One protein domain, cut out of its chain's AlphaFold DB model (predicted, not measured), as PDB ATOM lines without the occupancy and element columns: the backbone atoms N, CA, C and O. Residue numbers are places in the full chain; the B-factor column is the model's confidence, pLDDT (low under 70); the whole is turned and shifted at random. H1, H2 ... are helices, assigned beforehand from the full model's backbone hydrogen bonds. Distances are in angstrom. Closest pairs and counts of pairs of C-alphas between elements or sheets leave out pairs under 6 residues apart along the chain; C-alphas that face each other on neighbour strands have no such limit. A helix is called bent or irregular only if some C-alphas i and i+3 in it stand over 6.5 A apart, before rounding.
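AT A GLANCE: This is residues 640 to 776 of the 1025 residues of an uncharacterized protein of Methanobrevibacter millerae (UniProt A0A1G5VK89). Two long helices, H2 and H5, run the same way but are offset along the longest axis, and the last part of H2 packs beside H5. Where they overlap, the short helices H3 and H4 pack on them, H3 on H2 and H4 on H5; H6, H7 and H8 gather round the last part of H5, and H1 crosses the first part of H2 at the opposite end of the domain. The printed part has 137 residues with eight named helices, H1 to H8 in order, and no named strand: all helix. It is only just loose, close to compact, with a radius of gyration of the C-alphas of 17.6 A, and elongated, spanning 55 by 29 by 20 A.

IN THESE COORDINATES: H1, residues 640 to 657, begins with C-alpha 640 at (252.802, 311.196, 215.774) and is 25.6 A long. H2, residues 662 to 679, is 27.6 A long and has a kink of 29 degrees near residue 673. H3 is residues 685 to 691 and H4 residues 696 to 704. H5, residues 709 to 731, is 36.9 A long and begins with C-alpha 709 at (275.592, 312.328, 231.608). H6 is residues 736 to 743 and H7 residues 747 to 757. H8, residues 765 to 776, ends with C-alpha 776 at (285.494, 315.534, 189.063); it is irregular, with C-alphas 773 and 776 7.1 A apart.

HOW THE PARTS SIT: H5 is the hub, touching H2, H4, H6 and H8. Its residues 714 to 722 touch residues 672 to 679 of H2 at a shallow tilt of 27 degrees, the same way; the closest C-alphas, of Arg 679 and Ser 721, are 6.5 A apart. H4 touches residues 711 to 715 of H5 at a steep tilt of 62 degrees, closest at C-alphas 702 and 711, 5.1 A. H6 touches residues 722 to 730 of H5, closest at C-alphas 739 and 729, 5.7 A. Residues 726 to 731 of H5 touch H8, closest at C-alphas 727 and 767, 5.6 A. H7 touches H8 at a steep tilt of 63 degrees, closest at C-alphas 757 and 765, 3.7 A. H3 touches residues 674 to 679 of H2, closest at C-alphas 688 and 675, 5.0 A. Residues 647 to 651 of H1 touch residues 663 to 664 of H2 at a steep tilt of 65 degrees, closest at C-alphas 647 and 664, 5.9 A; H1 and H5 are apart. In H3, H4, H6 and H7 every O i to N i+4 pair is within hydrogen-bond range, against 13 of 14 in H1, 9 of 14 in H2, 8 of 19 in H5 and 3 of 8 in H8; of the O i to N i+3 pairs, 11 of 20 are within range in H5 and 1 of 9 in H8.

THE WHOLE: The two C-alphas farthest apart, of Asp 659 and Gly 773, are 56.3 A apart. The printed part has no cut and no long link. The mean pLDDT of the printed part is 79.7; residues 655 to 661, 707, 760 to 761 and 763 are under 70.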
ATOM      1  N   HIS A 640     251.539 310.606 215.355       74.88
ATOM      2  CA  HIS A 640     252.802 311.196 215.774       74.88
ATOM      3  C   HIS A 640     252.648 312.668 216.199       74.88
ATOM      4  O   HIS A 640     253.318 313.131 217.113       74.88
ATOM      5  N   LYS A 641     251.724 313.417 215.594       71.19
ATOM      6  CA  LYS A 641     251.452 314.805 215.990       71.19
ATOM      7  C   LYS A 641     250.839 314.880 217.383       71.19
ATOM      8  O   LYS A 641     251.296 315.660 218.207       71.19
ATOM      9  N   GLU A 642     249.855 314.026 217.630       72.44
ATOM     10  CA  GLU A 642     249.277 313.839 218.953       72.44
ATOM     11  C   GLU A 642     250.392 313.529 219.963       72.44
ATOM     12  O   GLU A 642     250.521 314.239 220.954       72.44
ATOM     13  N   PHE A 643     251.301 312.601 219.642       84.06
ATOM     14  CA  PHE A 643     252.502 312.369 220.448       84.06
ATOM     15  C   PHE A 643     253.351 313.636 220.666       84.06
ATOM     16  O   PHE A 643     253.670 313.941 221.811       84.06
ATOM     17  N   ASN A 644     253.704 314.381 219.617       79.94
ATOM     18  CA  ASN A 644     254.569 315.563 219.713       79.94
ATOM     19  C   ASN A 644     253.937 316.697 220.530       79.94
ATOM     20  O   ASN A 644     254.629 317.333 221.319       79.94
ATOM     21  N   ASP A 645     252.633 316.934 220.389       75.50
ATOM     22  CA  ASP A 645     251.917 317.973 221.138       75.50
ATOM     23  C   ASP A 645     251.931 317.673 222.641       75.50
ATOM     24  O   ASP A 645     251.996 318.577 223.480       75.50
ATOM     25  N   TRP A 646     251.922 316.389 222.993       84.00
ATOM     26  CA  TRP A 646     252.058 315.950 224.376       84.00
ATOM     27  C   TRP A 646     253.518 316.026 224.819       84.00
ATOM     28  O   TRP A 646     253.819 316.607 225.859       84.00
ATOM     29  N   TYR A 647     254.427 315.536 223.982       82.56
ATOM     30  CA  TYR A 647     255.855 315.466 224.257       82.56
ATOM     31  C   TYR A 647     256.477 316.852 224.468       82.56
ATOM     32  O   TYR A 647     257.137 317.074 225.476       82.56
ATOM     33  N   THR A 648     256.209 317.824 223.595       78.06
ATOM     34  CA  THR A 648     256.759 319.188 223.682       78.06
ATOM     35  C   THR A 648     256.121 320.019 224.800       78.06
ATOM     36  O   THR A 648     256.784 320.859 225.415       78.06
ATOM     37  N   LYS A 649     254.835 319.801 225.108       78.94
ATOM     38  CA  LYS A 649     254.186 320.444 226.263       78.94
ATOM     39  C   LYS A 649     254.853 320.012 227.570       78.94
ATOM     40  O   LYS A 649     255.014 320.826 228.478       78.94
ATOM     41  N   GLU A 650     255.268 318.754 227.640       78.75
ATOM     42  CA  GLU A 650     255.876 318.152 228.823       78.75
ATOM     43  C   GLU A 650     257.400 318.373 228.888       78.75
ATOM     44  O   GLU A 650     257.925 318.629 229.970       78.75
ATOM     45  N   GLU A 651     258.085 318.442 227.741       78.94
ATOM     46  CA  GLU A 651     259.472 318.916 227.588       78.94
ATOM     47  C   GLU A 651     259.669 320.304 228.212       78.94
ATOM     48  O   GLU A 651     260.583 320.529 229.004       78.94
ATOM     49  N   ARG A 652     258.760 321.244 227.916       76.19
ATOM     50  CA  ARG A 652     258.797 322.604 228.483       76.19
ATOM     51  C   ARG A 652     258.603 322.617 230.000       76.19
ATOM     52  O   ARG A 652     259.141 323.494 230.677       76.19
ATOM     53  N   SER A 653     257.854 321.660 230.545       72.38
ATOM     54  CA  SER A 653     257.686 321.497 231.996       72.38
ATOM     55  C   SER A 653     258.969 320.977 232.647       72.38
ATOM     56  O   SER A 653     259.394 321.506 233.675       72.38
ATOM     57  N   PHE A 654     259.633 320.011 232.006       75.94
ATOM     58  CA  PHE A 654     260.910 319.466 232.463       75.94
ATOM     59  C   PHE A 654     262.002 320.544 232.520       75.94
ATOM     60  O   PHE A 654     262.628 320.729 233.561       75.94
ATOM     61  N   LEU A 655     262.151 321.324 231.447       68.81
ATOM     62  CA  LEU A 655     263.172 322.372 231.333       68.81
ATOM     63  C   LEU A 655     262.956 323.575 232.271       68.81
ATOM     64  O   LEU A 655     263.909 324.291 232.563       68.81
ATOM     65  N   SER A 656     261.724 323.832 232.725       68.44
ATOM     66  CA  SER A 656     261.395 325.019 233.535       68.44
ATOM     67  C   SER A 656     261.295 324.763 235.041       68.44
ATOM     68  O   SER A 656     261.449 325.706 235.817       68.44
ATOM     69  N   ARG A 657     261.016 323.524 235.473       63.50
ATOM     70  CA  ARG A 657     260.769 323.192 236.892       63.50
ATOM     71  C   ARG A 657     261.564 321.997 237.420       63.50
ATOM     72  O   ARG A 657     261.434 321.692 238.600       63.50
ATOM     73  N   ASN A 658     262.361 321.323 236.584       59.91
ATOM     74  CA  ASN A 658     263.003 320.043 236.914       59.91
ATOM     75  C   ASN A 658     262.011 318.955 237.398       59.91
ATOM     76  O   ASN A 658     262.417 318.012 238.071       59.91
ATOM     77  N   ASP A 659     260.724 319.058 237.033       59.22
ATOM     78  CA  ASP A 659     259.665 318.101 237.392       59.22
ATOM     79  C   ASP A 659     259.074 317.458 236.118       59.22
ATOM     80  O   ASP A 659     258.142 318.000 235.507       59.22
ATOM     81  N   PRO A 660     259.690 316.375 235.609       61.12
ATOM     82  CA  PRO A 660     259.258 315.725 234.380       61.12
ATOM     83  C   PRO A 660     257.975 314.912 234.561       61.12
ATOM     84  O   PRO A 660     257.846 314.118 235.492       61.12
ATOM     85  N   SER A 661     257.075 314.992 233.577       67.50
ATOM     86  CA  SER A 661     256.005 314.004 233.440       67.50
ATOM     87  C   SER A 661     256.598 312.605 233.209       67.50
ATOM     88  O   SER A 661     257.639 312.421 232.563       67.50
ATOM     89  N   GLN A 662     255.881 311.578 233.663       73.44
ATOM     90  CA  GLN A 662     256.300 310.187 233.476       73.44
ATOM     91  C   GLN A 662     256.359 309.770 231.989       73.44
ATOM     92  O   GLN A 662     257.100 308.850 231.625       73.44
ATOM     93  N   PHE A 663     255.588 310.444 231.124       80.94
ATOM     94  CA  PHE A 663     255.550 310.188 229.682       80.94
ATOM     95  C   PHE A 663     256.831 310.666 228.975       80.94
ATOM     96  O   PHE A 663     257.400 309.903 228.193       80.94
ATOM     97  N   TYR A 664     257.351 311.854 229.305       85.44
ATOM     98  CA  TYR A 664     258.482 312.473 228.600       85.44
ATOM     99  C   TYR A 664     259.834 311.754 228.811       85.44
ATOM    100  O   TYR A 664     260.505 311.398 227.837       85.44
ATOM    101  N   LEU A 665     260.228 311.458 230.060       79.19
ATOM    102  CA  LEU A 665     261.523 310.808 230.357       79.19
ATOM    103  C   LEU A 665     261.635 309.395 229.771       79.19
ATOM    104  O   LEU A 665     262.667 309.013 229.211       79.19
ATOM    105  N   THR A 666     260.553 308.620 229.900       79.94
ATOM    106  CA  THR A 666     260.499 307.229 229.429       79.94
ATOM    107  C   THR A 666     260.591 307.166 227.909       79.94
ATOM    108  O   THR A 666     261.254 306.281 227.369       79.94
ATOM    109  N   ALA A 667     259.944 308.102 227.213       83.06
ATOM    110  CA  ALA A 667     260.054 308.203 225.770       83.06
ATOM    111  C   ALA A 667     261.481 308.619 225.360       83.06
ATOM    112  O   ALA A 667     262.117 307.872 224.630       83.06
ATOM    113  N   THR A 668     262.042 309.707 225.901       87.81
ATOM    114  CA  THR A 668     263.352 310.270 225.491       87.81
ATOM    115  C   THR A 668     264.487 309.234 225.395       87.81
ATOM    116  O   THR A 668     265.185 309.161 224.385       87.81
ATOM    117  N   THR A 669     264.656 308.399 226.424       82.88
ATOM    118  CA  THR A 669     265.770 307.430 226.499       82.88
ATOM    119  C   THR A 669     265.682 306.361 225.405       82.88
ATOM    120  O   THR A 669     266.662 306.080 224.720       82.88
ATOM    121  N   LEU A 670     264.487 305.805 225.180       84.44
ATOM    122  CA  LEU A 670     264.258 304.777 224.154       84.44
ATOM    123  C   LEU A 670     264.470 305.308 222.734       84.44
ATOM    124  O   LEU A 670     264.729 304.535 221.810       84.44
ATOM    125  N   LEU A 671     264.324 306.617 222.555       88.19
ATOM    126  CA  LEU A 671     264.466 307.267 221.266       88.19
ATOM    127  C   LEU A 671     265.947 307.490 220.915       88.19
ATOM    128  O   LEU A 671     266.329 307.205 219.786       88.19
ATOM    129  N   MET A 672     266.818 307.858 221.861       89.62
ATOM    130  CA  MET A 672     268.265 308.012 221.600       89.62
ATOM    131  C   MET A 672     268.938 306.749 221.059       89.62
ATOM    132  O   MET A 672     269.682 306.807 220.079       89.62
ATOM    133  N   ASP A 673     268.663 305.593 221.661       82.94
ATOM    134  CA  ASP A 673     269.281 304.335 221.232       82.94
ATOM    135  C   ASP A 673     268.851 303.936 219.822       82.94
ATOM    136  O   ASP A 673     269.650 303.443 219.019       82.94
ATOM    137  N   LYS A 674     267.586 304.201 219.489       85.12
ATOM    138  CA  LYS A 674     267.056 303.954 218.151       85.12
ATOM    139  C   LYS A 674     267.665 304.913 217.122       85.12
ATOM    140  O   LYS A 674     267.918 304.484 216.002       85.12
ATOM    141  N   TYR A 675     267.969 306.160 217.488       89.81
ATOM    142  CA  TYR A 675     268.531 307.165 216.576       89.81
ATOM    143  C   TYR A 675     269.866 306.725 215.971       89.81
ATOM    144  O   TYR A 675     270.037 306.744 214.753       89.81
ATOM    145  N   ILE A 676     270.801 306.272 216.809       85.50
ATOM    146  CA  ILE A 676     272.128 305.832 216.353       85.50
ATOM    147  C   ILE A 676     272.014 304.614 215.431       85.50
ATOM    148  O   ILE A 676     272.692 304.538 214.407       85.50
ATOM    149  N   ALA A 677     271.115 303.680 215.758       84.94
ATOM    150  CA  ALA A 677     270.873 302.502 214.933       84.94
ATOM    151  C   ALA A 677     270.321 302.852 213.540       84.94
ATOM    152  O   ALA A 677     270.533 302.091 212.599       84.94
ATOM    153  N   TYR A 678     269.628 303.986 213.399       84.06
ATOM    154  CA  TYR A 678     269.171 304.476 212.102       84.06
ATOM    155  C   TYR A 678     270.273 305.185 211.315       84.06
ATOM    156  O   TYR A 678     270.418 304.890 210.133       84.06
ATOM    157  N   ARG A 679     271.105 306.023 211.947       87.19
ATOM    158  CA  ARG A 679     272.234 306.693 211.266       87.19
ATOM    159  C   ARG A 679     273.129 305.697 210.533       87.19
ATOM    160  O   ARG A 679     273.424 305.867 209.357       87.19
ATOM    161  N   LEU A 680     273.479 304.602 211.204       81.25
ATOM    162  CA  LEU A 680     274.348 303.555 210.654       81.25
ATOM    163  C   LEU A 680     273.715 302.731 209.523       81.25
ATOM    164  O   LEU A 680     274.423 301.988 208.853       81.25
ATOM    165  N   LYS A 681     272.403 302.846 209.299       81.94
ATOM    166  CA  LYS A 681     271.706 302.206 208.172       81.94
ATOM    167  C   LYS A 681     271.668 303.077 206.915       81.94
ATOM    168  O   LYS A 681     271.007 302.696 205.955       81.94
ATOM    169  N   GLY A 682     272.364 304.216 206.917       74.69
ATOM    170  CA  GLY A 682     272.356 305.153 205.795       74.69
ATOM    171  C   GLY A 682     271.493 306.390 206.019       74.69
ATOM    172  O   GLY A 682     271.434 307.240 205.141       74.69
ATOM    173  N   ASN A 683     270.812 306.519 207.160       81.81
ATOM    174  CA  ASN A 683     269.813 307.571 207.327       81.81
ATOM    175  C   ASN A 683     270.465 308.909 207.671       81.81
ATOM    176  O   ASN A 683     271.326 308.943 208.554       81.81
ATOM    177  N   ASN A 684     270.009 310.026 207.091       83.25
ATOM    178  CA  ASN A 684     270.442 311.362 207.540       83.25
ATOM    179  C   ASN A 684     270.046 311.657 209.006       83.25
ATOM    180  O   ASN A 684     269.286 310.908 209.634       83.25
ATOM    181  N   LYS A 685     270.575 312.742 209.601       82.12
ATOM    182  CA  LYS A 685     270.237 313.134 210.984       82.12
ATOM    183  C   LYS A 685     268.745 313.374 211.117       82.12
ATOM    184  O   LYS A 685     268.143 312.878 212.066       82.12
ATOM    185  N   GLY A 686     268.157 314.054 210.134       81.06
ATOM    186  CA  GLY A 686     266.715 314.273 210.038       81.06
ATOM    187  C   GLY A 686     265.917 312.974 210.067       81.06
ATOM    188  O   GLY A 686     265.015 312.829 210.883       81.06
ATOM    189  N   GLU A 687     266.262 312.006 209.224       80.69
ATOM    190  CA  GLU A 687     265.595 310.706 209.117       80.69
ATOM    191  C   GLU A 687     265.755 309.869 210.367       80.69
ATOM    192  O   GLU A 687     264.821 309.211 210.812       80.69
ATOM    193  N   SER A 688     266.934 309.912 210.962       82.81
ATOM    194  CA  SER A 688     267.195 309.212 212.206       82.81
ATOM    195  C   SER A 688     266.377 309.827 213.340       82.81
ATOM    196  O   SER A 688     265.760 309.084 214.098       82.81
ATOM    197  N   SER A 689     266.277 311.164 213.405       84.50
ATOM    198  CA  SER A 689     265.412 311.894 214.348       84.50
ATOM    199  C   SER A 689     263.943 311.580 214.085       84.50
ATOM    200  O   SER A 689     263.165 311.329 214.998       84.50
ATOM    201  N   LYS A 690     263.553 311.505 212.817       82.19
ATOM    202  CA  LYS A 690     262.189 311.200 212.401       82.19
ATOM    203  C   LYS A 690     261.799 309.766 212.736       82.19
ATOM    204  O   LYS A 690     260.691 309.543 213.207       82.19
ATOM    205  N   ASN A 691     262.705 308.811 212.560       83.06
ATOM    206  CA  ASN A 691     262.470 307.397 212.851       83.06
ATOM    207  C   ASN A 691     262.314 307.089 214.336       83.06
ATOM    208  O   ASN A 691     261.829 306.020 214.712       83.06
ATOM    209  N   ILE A 692     262.700 308.042 215.172       84.38
ATOM    210  CA  ILE A 692     262.455 308.031 216.609       84.38
ATOM    211  C   ILE A 692     261.350 309.013 217.001       84.38
ATOM    212  O   ILE A 692     261.074 309.215 218.172       84.38
ATOM    213  N   GLY A 693     260.709 309.643 216.028       79.62
ATOM    214  CA  GLY A 693     259.592 310.522 216.274       79.62
ATOM    215  C   GLY A 693     259.940 311.897 216.836       79.62
ATOM    216  O   GLY A 693     259.071 312.518 217.434       79.62
ATOM    217  N   LEU A 694     261.158 312.404 216.663       83.06
ATOM    218  CA  LEU A 694     261.579 313.705 217.189       83.06
ATOM    219  C   LEU A 694     262.183 314.611 216.118       83.06
ATOM    220  O   LEU A 694     262.396 314.227 214.969       83.06
ATOM    221  N   THR A 695     262.439 315.856 216.514       80.25
ATOM    222  CA  THR A 695     263.088 316.850 215.659       80.25
ATOM    223  C   THR A 695     264.603 316.813 215.822       80.25
ATOM    224  O   THR A 695     265.120 316.536 216.905       80.25
ATOM    225  N   ASN A 696     265.326 317.201 214.768       75.56
ATOM    226  CA  ASN A 696     266.769 317.428 214.849       75.56
ATOM    227  C   ASN A 696     267.133 318.440 215.934       75.56
ATOM    228  O   ASN A 696     268.192 318.308 216.529       75.56
ATOM    229  N   THR A 697     266.279 319.424 216.229       79.62
ATOM    230  CA  THR A 697     266.516 320.395 217.307       79.62
ATOM    231  C   THR A 697     266.508 319.725 218.675       79.62
ATOM    232  O   THR A 697     267.402 319.995 219.471       79.62
ATOM    233  N   ALA A 698     265.565 318.811 218.920       74.94
ATOM    234  CA  ALA A 698     265.525 318.018 220.147       74.94
ATOM    235  C   ALA A 698     266.769 317.122 220.278       74.94
ATOM    236  O   ALA A 698     267.371 317.047 221.343       74.94
ATOM    237  N   VAL A 699     267.231 316.525 219.177       81.62
ATOM    238  CA  VAL A 699     268.462 315.712 219.174       81.62
ATOM    239  C   VAL A 699     269.732 316.568 219.299       81.62
ATOM    240  O   VAL A 699     270.675 316.218 220.002       81.62
ATOM    241  N   THR A 700     269.762 317.735 218.662       81.94
ATOM    242  CA  THR A 700     270.866 318.705 218.737       81.94
ATOM    243  C   THR A 700     270.979 319.298 220.129       81.94
ATOM    244  O   THR A 700     272.084 319.566 220.590       81.94
ATOM    245  N   TYR A 701     269.848 319.480 220.808       81.56
ATOM    246  CA  TYR A 701     269.819 319.851 222.210       81.56
ATOM    247  C   TYR A 701     270.571 318.812 223.049       81.56
ATOM    248  O   TYR A 701     271.447 319.193 223.820       81.56
ATOM    249  N   TRP A 702     270.362 317.513 222.802       85.75
ATOM    250  CA  TRP A 702     271.168 316.471 223.446       85.75
ATOM    251  C   TRP A 702     272.664 316.668 223.154       85.75
ATOM    252  O   TRP A 702     273.475 316.747 224.065       85.75
ATOM    253  N   MET A 703     273.053 316.891 221.898       79.56
ATOM    254  CA  MET A 703     274.470 317.073 221.535       79.56
ATOM    255  C   MET A 703     275.138 318.340 222.111       79.56
ATOM    256  O   MET A 703     276.367 318.391 222.216       79.56
ATOM    257  N   LYS A 704     274.354 319.374 222.443       80.81
ATOM    258  CA  LYS A 704     274.835 320.676 222.939       80.81
ATOM    259  C   LYS A 704     274.931 320.770 224.459       80.81
ATOM    260  O   LYS A 704     275.587 321.693 224.933       80.81
ATOM    261  N   HIS A 705     274.329 319.829 225.180       76.44
ATOM    262  CA  HIS A 705     274.255 319.831 226.641       76.44
ATOM    263  C   HIS A 705     274.952 318.600 227.254       76.44
ATOM    264  O   HIS A 705     274.304 317.772 227.902       76.44
ATOM    265  N   PRO A 706     276.271 318.424 227.031       73.00
ATOM    266  CA  PRO A 706     277.011 317.255 227.505       73.00
ATOM    267  C   PRO A 706     277.145 317.202 229.036       73.00
ATOM    268  O   PRO A 706     277.584 316.192 229.572       73.00
ATOM    269  N   GLU A 707     276.775 318.264 229.756       69.56
ATOM    270  CA  GLU A 707     276.718 318.289 231.219       69.56
ATOM    271  C   GLU A 707     275.693 317.301 231.802       69.56
ATOM    272  O   GLU A 707     275.806 316.905 232.962       69.56
ATOM    273  N   VAL A 708     274.715 316.867 231.002       75.44
ATOM    274  CA  VAL A 708     273.828 315.752 231.341       75.44
ATOM    275  C   VAL A 708     274.515 314.453 230.914       75.44
ATOM    276  O   VAL A 708     274.715 314.220 229.724       75.44
ATOM    277  N   ASP A 709     274.831 313.569 231.868       76.44
ATOM    278  CA  ASP A 709     275.592 312.328 231.608       76.44
ATOM    279  C   ASP A 709     274.963 311.437 230.513       76.44
ATOM    280  O   ASP A 709     275.670 310.796 229.734       76.44
ATOM    281  N   LEU A 710     273.627 311.447 230.395       80.56
ATOM    282  CA  LEU A 710     272.895 310.750 229.329       80.56
ATOM    283  C   LEU A 710     273.257 311.272 227.925       80.56
ATOM    284  O   LEU A 710     273.315 310.499 226.972       80.56
ATOM    285  N   PHE A 711     273.508 312.573 227.784       86.56
ATOM    286  CA  PHE A 711     273.721 313.232 226.498       86.56
ATOM    287  C   PHE A 711     275.185 313.194 226.031       86.56
ATOM    288  O   PHE A 711     275.436 313.076 224.830       86.56
ATOM    289  N   ALA A 712     276.162 313.218 226.946       80.31
ATOM    290  CA  ALA A 712     277.586 313.135 226.595       80.31
ATOM    291  C   ALA A 712     277.927 311.848 225.821       80.31
ATOM    292  O   ALA A 712     278.505 311.901 224.737       80.31
ATOM    293  N   LYS A 713     277.482 310.692 226.327       80.31
ATOM    294  CA  LYS A 713     277.726 309.366 225.720       80.31
ATOM    295  C   LYS A 713     277.091 309.199 224.335       80.31
ATOM    296  O   LYS A 713     277.513 308.349 223.553       80.31
ATOM    297  N   PHE A 714     276.062 309.985 224.025       86.50
ATOM    298  CA  PHE A 714     275.396 309.963 222.728       86.50
ATOM    299  C   PHE A 714     276.223 310.669 221.640       86.50
ATOM    300  O   PHE A 714     276.252 310.195 220.506       86.50
ATOM    301  N   LYS A 715     276.946 311.747 221.977       85.69
ATOM    302  CA  LYS A 715     277.685 312.584 221.015       85.69
ATOM    303  C   LYS A 715     278.827 311.844 220.307       85.69
ATOM    304  O   LYS A 715     278.928 311.924 219.084       85.69
ATOM    305  N   ASP A 716     279.641 311.088 221.041       81.62
ATOM    306  CA  ASP A 716     280.799 310.376 220.470       81.62
ATOM    307  C   ASP A 716     280.377 309.306 219.449       81.62
ATOM    308  O   ASP A 716     281.013 309.124 218.412       81.62
ATOM    309  N   ARG A 717     279.231 308.658 219.687       86.12
ATOM    310  CA  ARG A 717     278.660 307.640 218.789       86.12
ATOM    311  C   ARG A 717     278.147 308.217 217.465       86.12
ATOM    312  O   ARG A 717     277.974 307.463 216.509       86.12
ATOM    313  N   VAL A 718     277.888 309.525 217.388       85.44
ATOM    314  CA  VAL A 718     277.415 310.180 216.157       85.44
ATOM    315  C   VAL A 718     278.566 310.390 215.173       85.44
ATOM    316  O   VAL A 718     278.407 310.053 214.002       85.44
ATOM    317  N   ILE A 719     279.727 310.867 215.631       84.44
ATOM    318  CA  ILE A 719     280.877 311.186 214.760       84.44
ATOM    319  C   ILE A 719     281.351 309.946 213.993       84.44
ATOM    320  O   ILE A 719     281.538 309.993 212.780       84.44
ATOM    321  N   GLU A 720     281.468 308.803 214.672       82.81
ATOM    322  CA  GLU A 720     281.897 307.549 214.038       82.81
ATOM    323  C   GLU A 720     280.938 307.086 212.923       82.81
ATOM    324  O   GLU A 720     281.357 306.485 211.932       82.81
ATOM    325  N   SER A 721     279.640 307.380 213.062       83.25
ATOM    326  CA  SER A 721     278.645 307.032 212.046       83.25
ATOM    327  C   SER A 721     278.754 307.894 210.784       83.25
ATOM    328  O   SER A 721     278.501 307.394 209.694       83.25
ATOM    329  N   GLU A 722     279.171 309.158 210.898       87.81
ATOM    330  CA  GLU A 722     279.205 310.106 209.775       87.81
ATOM    331  C   GLU A 722     280.288 309.776 208.752       87.81
ATOM    332  O   GLU A 722     280.027 309.774 207.549       87.81
ATOM    333  N   VAL A 723     281.488 309.430 209.215       84.19
ATOM    334  CA  VAL A 723     282.618 309.163 208.314       84.19
ATOM    335  C   VAL A 723     282.352 307.928 207.437       84.19
ATOM    336  O   VAL A 723     282.651 307.929 206.243       84.19
ATOM    337  N   LYS A 724     281.691 306.903 207.992       84.56
ATOM    338  CA  LYS A 724     281.282 305.696 207.250       84.56
ATOM    339  C   LYS A 724     280.284 306.008 206.125       84.56
ATOM    340  O   LYS A 724     280.346 305.384 205.069       84.56
ATOM    341  N   LEU A 725     279.402 306.988 206.328       85.50
ATOM    342  CA  LEU A 725     278.391 307.386 205.342       85.50
ATOM    343  C   LEU A 725     278.980 308.192 204.179       85.50
ATOM    344  O   LEU A 725     278.590 307.980 203.035       85.50
ATOM    345  N   ILE A 726     279.951 309.074 204.442       87.06
ATOM    346  CA  ILE A 726     280.618 309.856 203.384       87.06
ATOM    347  C   ILE A 726     281.317 308.927 202.394       87.06
ATOM    348  O   ILE A 726     281.133 309.050 201.183       87.06
ATOM    349  N   ARG A 727     282.074 307.956 202.912       85.00
ATOM    350  CA  ARG A 727     282.750 306.956 202.082       85.00
ATOM    351  C   ARG A 727     281.757 306.171 201.222       85.00
ATOM    352  O   ARG A 727     282.027 305.932 200.048       85.00
ATOM    353  N   GLN A 728     280.618 305.769 201.786       83.12
ATOM    354  CA  GLN A 728     279.578 305.083 201.020       83.12
ATOM    355  C   GLN A 728     279.052 305.968 199.880       83.12
ATOM    356  O   GLN A 728     278.954 305.509 198.747       83.12
ATOM    357  N   GLY A 729     278.765 307.240 200.157       84.19
ATOM    358  CA  GLY A 729     278.187 308.146 199.172       84.19
ATOM    359  C   GLY A 729     279.074 308.398 197.951       84.19
ATOM    360  O   GLY A 729     278.571 308.381 196.830       84.19
ATOM    361  N   PHE A 730     280.385 308.575 198.136       84.62
ATOM    362  CA  PHE A 730     281.284 308.781 196.996       84.62
ATOM    363  C   PHE A 730     281.392 307.537 196.108       84.62
ATOM    364  O   PHE A 730     281.342 307.669 194.890       84.62
ATOM    365  N   ASN A 731     281.434 306.334 196.694       80.38
ATOM    366  CA  ASN A 731     281.429 305.072 195.934       80.38
ATOM    367  C   ASN A 731     280.130 304.851 195.139       80.38
ATOM    368  O   ASN A 731     280.111 304.122 194.153       80.38
ATOM    369  N   GLU A 732     279.034 305.481 195.555       78.88
ATOM    370  CA  GLU A 732     277.768 305.497 194.818       78.88
ATOM    371  C   GLU A 732     277.732 306.603 193.738       78.88
ATOM    372  O   GLU A 732     276.694 306.832 193.117       78.88
ATOM    373  N   GLY A 733     278.849 307.305 193.506       72.06
ATOM    374  CA  GLY A 733     278.980 308.368 192.511       72.06
ATOM    375  C   GLY A 733     278.269 309.671 192.887       72.06
ATOM    376  O   GLY A 733     277.885 310.424 191.987       72.06
ATOM    377  N   LYS A 734     278.041 309.929 194.182       80.88
ATOM    378  CA  LYS A 734     277.420 311.169 194.679       80.88
ATOM    379  C   LYS A 734     278.465 312.272 194.863       80.88
ATOM    380  O   LYS A 734     279.572 312.024 195.330       80.88
ATOM    381  N   SER A 735     278.097 313.507 194.551       77.31
ATOM    382  CA  SER A 735     278.881 314.714 194.838       77.31
ATOM    383  C   SER A 735     278.915 315.045 196.337       77.31
ATOM    384  O   SER A 735     278.092 314.574 197.119       77.31
ATOM    385  N   LYS A 736     279.836 315.927 196.758       82.44
ATOM    386  CA  LYS A 736     279.920 316.429 198.149       82.44
ATOM    387  C   LYS A 736     278.598 317.020 198.638       82.44
ATOM    388  O   LYS A 736     278.199 316.776 199.775       82.44
ATOM    389  N   MET A 737     277.939 317.785 197.768       77.50
ATOM    390  CA  MET A 737     276.625 318.359 198.040       77.50
ATOM    391  C   MET A 737     275.586 317.254 198.195       77.50
ATOM    392  O   MET A 737     274.908 317.219 199.209       77.50
ATOM    393  N   GLU A 738     275.533 316.287 197.277       80.06
ATOM    394  CA  GLU A 738     274.588 315.171 197.380       80.06
ATOM    395  C   GLU A 738     274.830 314.304 198.616       80.06
ATOM    396  O   GLU A 738     273.875 313.811 199.192       80.06
ATOM    397  N   ILE A 739     276.067 314.124 199.071       83.00
ATOM    398  CA  ILE A 739     276.388 313.400 200.312       83.00
ATOM    399  C   ILE A 739     275.975 314.209 201.537       83.00
ATOM    400  O   ILE A 739     275.356 313.661 202.452       83.00
ATOM    401  N   SER A 740     276.294 315.504 201.542       84.62
ATOM    402  CA  SER A 740     275.844 316.443 202.568       84.62
ATOM    403  C   SER A 740     274.325 316.425 202.680       84.62
ATOM    404  O   SER A 740     273.789 316.301 203.777       84.62
ATOM    405  N   ASP A 741     273.638 316.448 201.544       78.75
ATOM    406  CA  ASP A 741     272.184 316.421 201.459       78.75
ATOM    407  C   ASP A 741     271.620 315.043 201.838       78.75
ATOM    408  O   ASP A 741     270.649 314.951 202.587       78.75
ATOM    409  N   THR A 742     272.245 313.955 201.380       82.44
ATOM    410  CA  THR A 742     271.776 312.580 201.626       82.44
ATOM    411  C   THR A 742     271.904 312.206 203.096       82.44
ATOM    412  O   THR A 742     270.998 311.572 203.637       82.44
ATOM    413  N   TYR A 743     273.015 312.575 203.743       83.25
ATOM    414  CA  TYR A 743     273.374 312.099 205.082       83.25
ATOM    415  C   TYR A 743     273.377 313.192 206.163       83.25
ATOM    416  O   TYR A 743     273.583 312.863 207.336       83.25
ATOM    417  N   ASP A 744     273.085 314.451 205.819       82.19
ATOM    418  CA  ASP A 744     273.049 315.612 206.728       82.19
ATOM    419  C   ASP A 744     274.368 315.779 207.503       82.19
ATOM    420  O   ASP A 744     274.436 315.786 208.741       82.19
ATOM    421  N   ILE A 745     275.452 315.824 206.728       85.06
ATOM    422  CA  ILE A 745     276.820 316.068 207.189       85.06
ATOM    423  C   ILE A 745     277.295 317.333 206.491       85.06
ATOM    424  O   ILE A 745     277.219 317.410 205.270       85.06
ATOM    425  N   ALA A 746     277.758 318.339 207.234       84.56
ATOM    426  CA  ALA A 746     278.077 319.614 206.609       84.56
ATOM    427  C   ALA A 746     279.217 319.441 205.598       84.56
ATOM    428  O   ALA A 746     280.212 318.784 205.887       84.56
ATOM    429  N   VAL A 747     279.119 320.096 204.438       80.19
ATOM    430  CA  VAL A 747     280.183 320.079 203.414       80.19
ATOM    431  C   VAL A 747     281.523 320.530 203.982       80.19
ATOM    432  O   VAL A 747     282.558 320.007 203.590       80.19
ATOM    433  N   LYS A 748     281.509 321.461 204.945       81.94
ATOM    434  CA  LYS A 748     282.717 321.842 205.676       81.94
ATOM    435  C   LYS A 748     283.326 320.642 206.400       81.94
ATOM    436  O   LYS A 748     284.513 320.417 206.256       81.94
ATOM    437  N   ASP A 749     282.521 319.851 207.102       82.81
ATOM    438  CA  ASP A 749     282.999 318.652 207.790       82.81
ATOM    439  C   ASP A 749     283.503 317.613 206.773       82.81
ATOM    440  O   ASP A 749     284.548 317.013 206.987       82.81
ATOM    441  N   ILE A 750     282.829 317.454 205.623       85.56
ATOM    442  CA  ILE A 750     283.289 316.586 204.521       85.56
ATOM    443  C   ILE A 750     284.651 317.049 203.987       85.56
ATOM    444  O   ILE A 750     285.546 316.227 203.811       85.56
ATOM    445  N   ASN A 751     284.823 318.349 203.748       81.94
ATOM    446  CA  ASN A 751     286.086 318.928 203.297       81.94
ATOM    447  C   ASN A 751     287.176 318.773 204.362       81.94
ATOM    448  O   ASN A 751     288.257 318.304 204.033       81.94
ATOM    449  N   ASP A 752     286.870 319.071 205.627       82.50
ATOM    450  CA  ASP A 752     287.782 318.889 206.757       82.50
ATOM    451  C   ASP A 752     288.206 317.410 206.874       82.50
ATOM    452  O   ASP A 752     289.344 317.115 207.237       82.50
ATOM    453  N   TYR A 753     287.317 316.459 206.565       85.69
ATOM    454  CA  TYR A 753     287.619 315.025 206.536       85.69
ATOM    455  C   TYR A 753     288.446 314.604 205.309       85.69
ATOM    456  O   TYR A 753     289.380 313.823 205.476       85.69
ATOM    457  N   ILE A 754     288.172 315.137 204.111       81.38
ATOM    458  CA  ILE A 754     288.981 314.909 202.895       81.38
ATOM    459  C   ILE A 754     290.397 315.468 203.079       81.38
ATOM    460  O   ILE A 754     291.372 314.788 202.778       81.38
ATOM    461  N   GLU A 755     290.518 316.682 203.619       80.12
ATOM    462  CA  GLU A 755     291.796 317.353 203.868       80.12
ATOM    463  C   GLU A 755     292.623 316.615 204.929       80.12
ATOM    464  O   GLU A 755     293.821 316.395 204.743       80.12
ATOM    465  N   LYS A 756     291.984 316.140 206.009       79.69
ATOM    466  CA  LYS A 756     292.629 315.239 206.981       79.69
ATOM    467  C   LYS A 756     293.104 313.939 206.325       79.69
ATOM    468  O   LYS A 756     294.172 313.450 206.681       79.69
ATOM    469  N   GLY A 757     292.351 313.420 205.355       76.75
ATOM    470  CA  GLY A 757     292.687 312.222 204.585       76.75
ATOM    471  C   GLY A 757     293.902 312.364 203.665       76.75
ATOM    472  O   GLY A 757     294.564 311.371 203.393       76.75
ATOM    473  N   LEU A 758     294.274 313.580 203.249       74.38
ATOM    474  CA  LEU A 758     295.491 313.805 202.451       74.38
ATOM    475  C   LEU A 758     296.785 313.495 203.230       74.38
ATOM    476  O   LEU A 758     297.831 313.290 202.617       74.38
ATOM    477  N   ASN A 759     296.719 313.459 204.569       72.25
ATOM    478  CA  ASN A 759     297.866 313.263 205.464       72.25
ATOM    479  C   ASN A 759     297.748 312.019 206.376       72.25
ATOM    480  O   ASN A 759     298.663 311.762 207.160       72.25
ATOM    481  N   ASP A 760     296.645 311.263 206.314       66.88
ATOM    482  CA  ASP A 760     296.355 310.110 207.182       66.88
ATOM    483  C   ASP A 760     295.948 308.878 206.353       66.88
ATOM    484  O   ASP A 760     295.180 308.979 205.403       66.88
ATOM    485  N   SER A 761     296.436 307.698 206.747       59.47
ATOM    486  CA  SER A 761     296.119 306.405 206.110       59.47
ATOM    487  C   SER A 761     294.959 305.653 206.783       59.47
ATOM    488  O   SER A 761     294.624 304.543 206.374       59.47
ATOM    489  N   GLY A 762     294.356 306.230 207.832       71.50
ATOM    490  CA  GLY A 762     293.183 305.694 208.523       71.50
ATOM    491  C   GLY A 762     291.851 305.956 207.805       71.50
ATOM    492  O   GLY A 762     291.780 306.153 206.597       71.50
ATOM    493  N   LEU A 763     290.762 305.999 208.579       69.44
ATOM    494  CA  LEU A 763     289.372 306.065 208.090       69.44
ATOM    495  C   LEU A 763     289.066 307.303 207.205       69.44
ATOM    496  O   LEU A 763     288.066 307.307 206.492       69.44
ATOM    497  N   PHE A 764     289.917 308.335 207.227       79.69
ATOM    498  CA  PHE A 764     289.789 309.550 206.415       79.69
ATOM    499  C   PHE A 764     290.516 309.488 205.055       79.69
ATOM    500  O   PHE A 764     290.067 310.144 204.118       79.69
ATOM    501  N   GLY A 765     291.589 308.697 204.910       76.75
ATOM    502  CA  GLY A 765     292.423 308.661 203.695       76.75
ATOM    503  C   GLY A 765     291.704 308.115 202.458       76.75
ATOM    504  O   GLY A 765     291.786 308.688 201.374       76.75
ATOM    505  N   GLU A 766     290.895 307.071 202.641       76.94
ATOM    506  CA  GLU A 766     290.116 306.427 201.569       76.94
ATOM    507  C   GLU A 766     289.094 307.369 200.897       76.94
ATOM    508  O   GLU A 766     288.666 307.127 199.771       76.94
ATOM    509  N   ILE A 767     288.677 308.445 201.572       83.12
ATOM    510  CA  ILE A 767     287.689 309.399 201.049       83.12
ATOM    511  C   ILE A 767     288.325 310.336 200.003       83.12
ATOM    512  O   ILE A 767     287.662 310.717 199.038       83.12
ATOM    513  N   ALA A 768     289.599 310.705 200.173       79.38
ATOM    514  CA  ALA A 768     290.274 311.667 199.302       79.38
ATOM    515  C   ALA A 768     290.595 311.092 197.909       79.38
ATOM    516  O   ALA A 768     290.479 311.804 196.911       79.38
ATOM    517  N   GLU A 769     290.950 309.808 197.836       78.38
ATOM    518  CA  GLU A 769     291.318 309.117 196.591       78.38
ATOM    519  C   GLU A 769     290.141 309.027 195.603       78.38
ATOM    520  O   GLU A 769     290.276 309.392 194.435       78.38
ATOM    521  N   ILE A 770     288.956 308.637 196.086       79.69
ATOM    522  CA  ILE A 770     287.748 308.476 195.256       79.69
ATOM    523  C   ILE A 770     287.293 309.821 194.664       79.69
ATOM    524  O   ILE A 770     286.869 309.901 193.510       79.69
ATOM    525  N   TYR A 771     287.391 310.904 195.439       82.88
ATOM    526  CA  TYR A 771     286.869 312.208 195.032       82.88
ATOM    527  C   TYR A 771     287.607 312.797 193.817       82.88
ATOM    528  O   TYR A 771     286.961 313.222 192.860       82.88
ATOM    529  N   TYR A 772     288.944 312.799 193.819       76.88
ATOM    530  CA  TYR A 772     289.722 313.392 192.723       76.88
ATOM    531  C   TYR A 772     289.853 312.483 191.491       76.88
ATOM    532  O   TYR A 772     290.066 312.997 190.396       76.88
ATOM    533  N   GLY A 773     289.736 311.161 191.650       72.25
ATOM    534  CA  GLY A 773     289.884 310.212 190.543       72.25
ATOM    535  C   GLY A 773     288.632 310.044 189.676       72.25
ATOM    536  O   GLY A 773     288.747 309.933 188.458       72.25
ATOM    537  N   GLU A 774     287.440 310.031 190.280       74.88
ATOM    538  CA  GLU A 774     286.212 309.603 189.584       74.88
ATOM    539  C   GLU A 774     285.114 310.676 189.548       74.88
ATOM    540  O   GLU A 774     284.363 310.769 188.575       74.88
ATOM    541  N   VAL A 775     285.004 311.513 190.585       78.62
ATOM    542  CA  VAL A 775     283.866 312.440 190.729       78.62
ATOM    543  C   VAL A 775     284.025 313.686 189.851       78.62
ATOM    544  O   VAL A 775     283.068 314.079 189.186       78.62
ATOM    545  N   VAL A 776     285.221 314.282 189.802       81.38
ATOM    546  CA  VAL A 776     285.494 315.534 189.063       81.38
ATOM    547  C   VAL A 776     285.332 315.356 187.548       81.38
ATOM    548  O   VAL A 776     284.669 316.166 186.902       81.38
TER     549      VAL A 776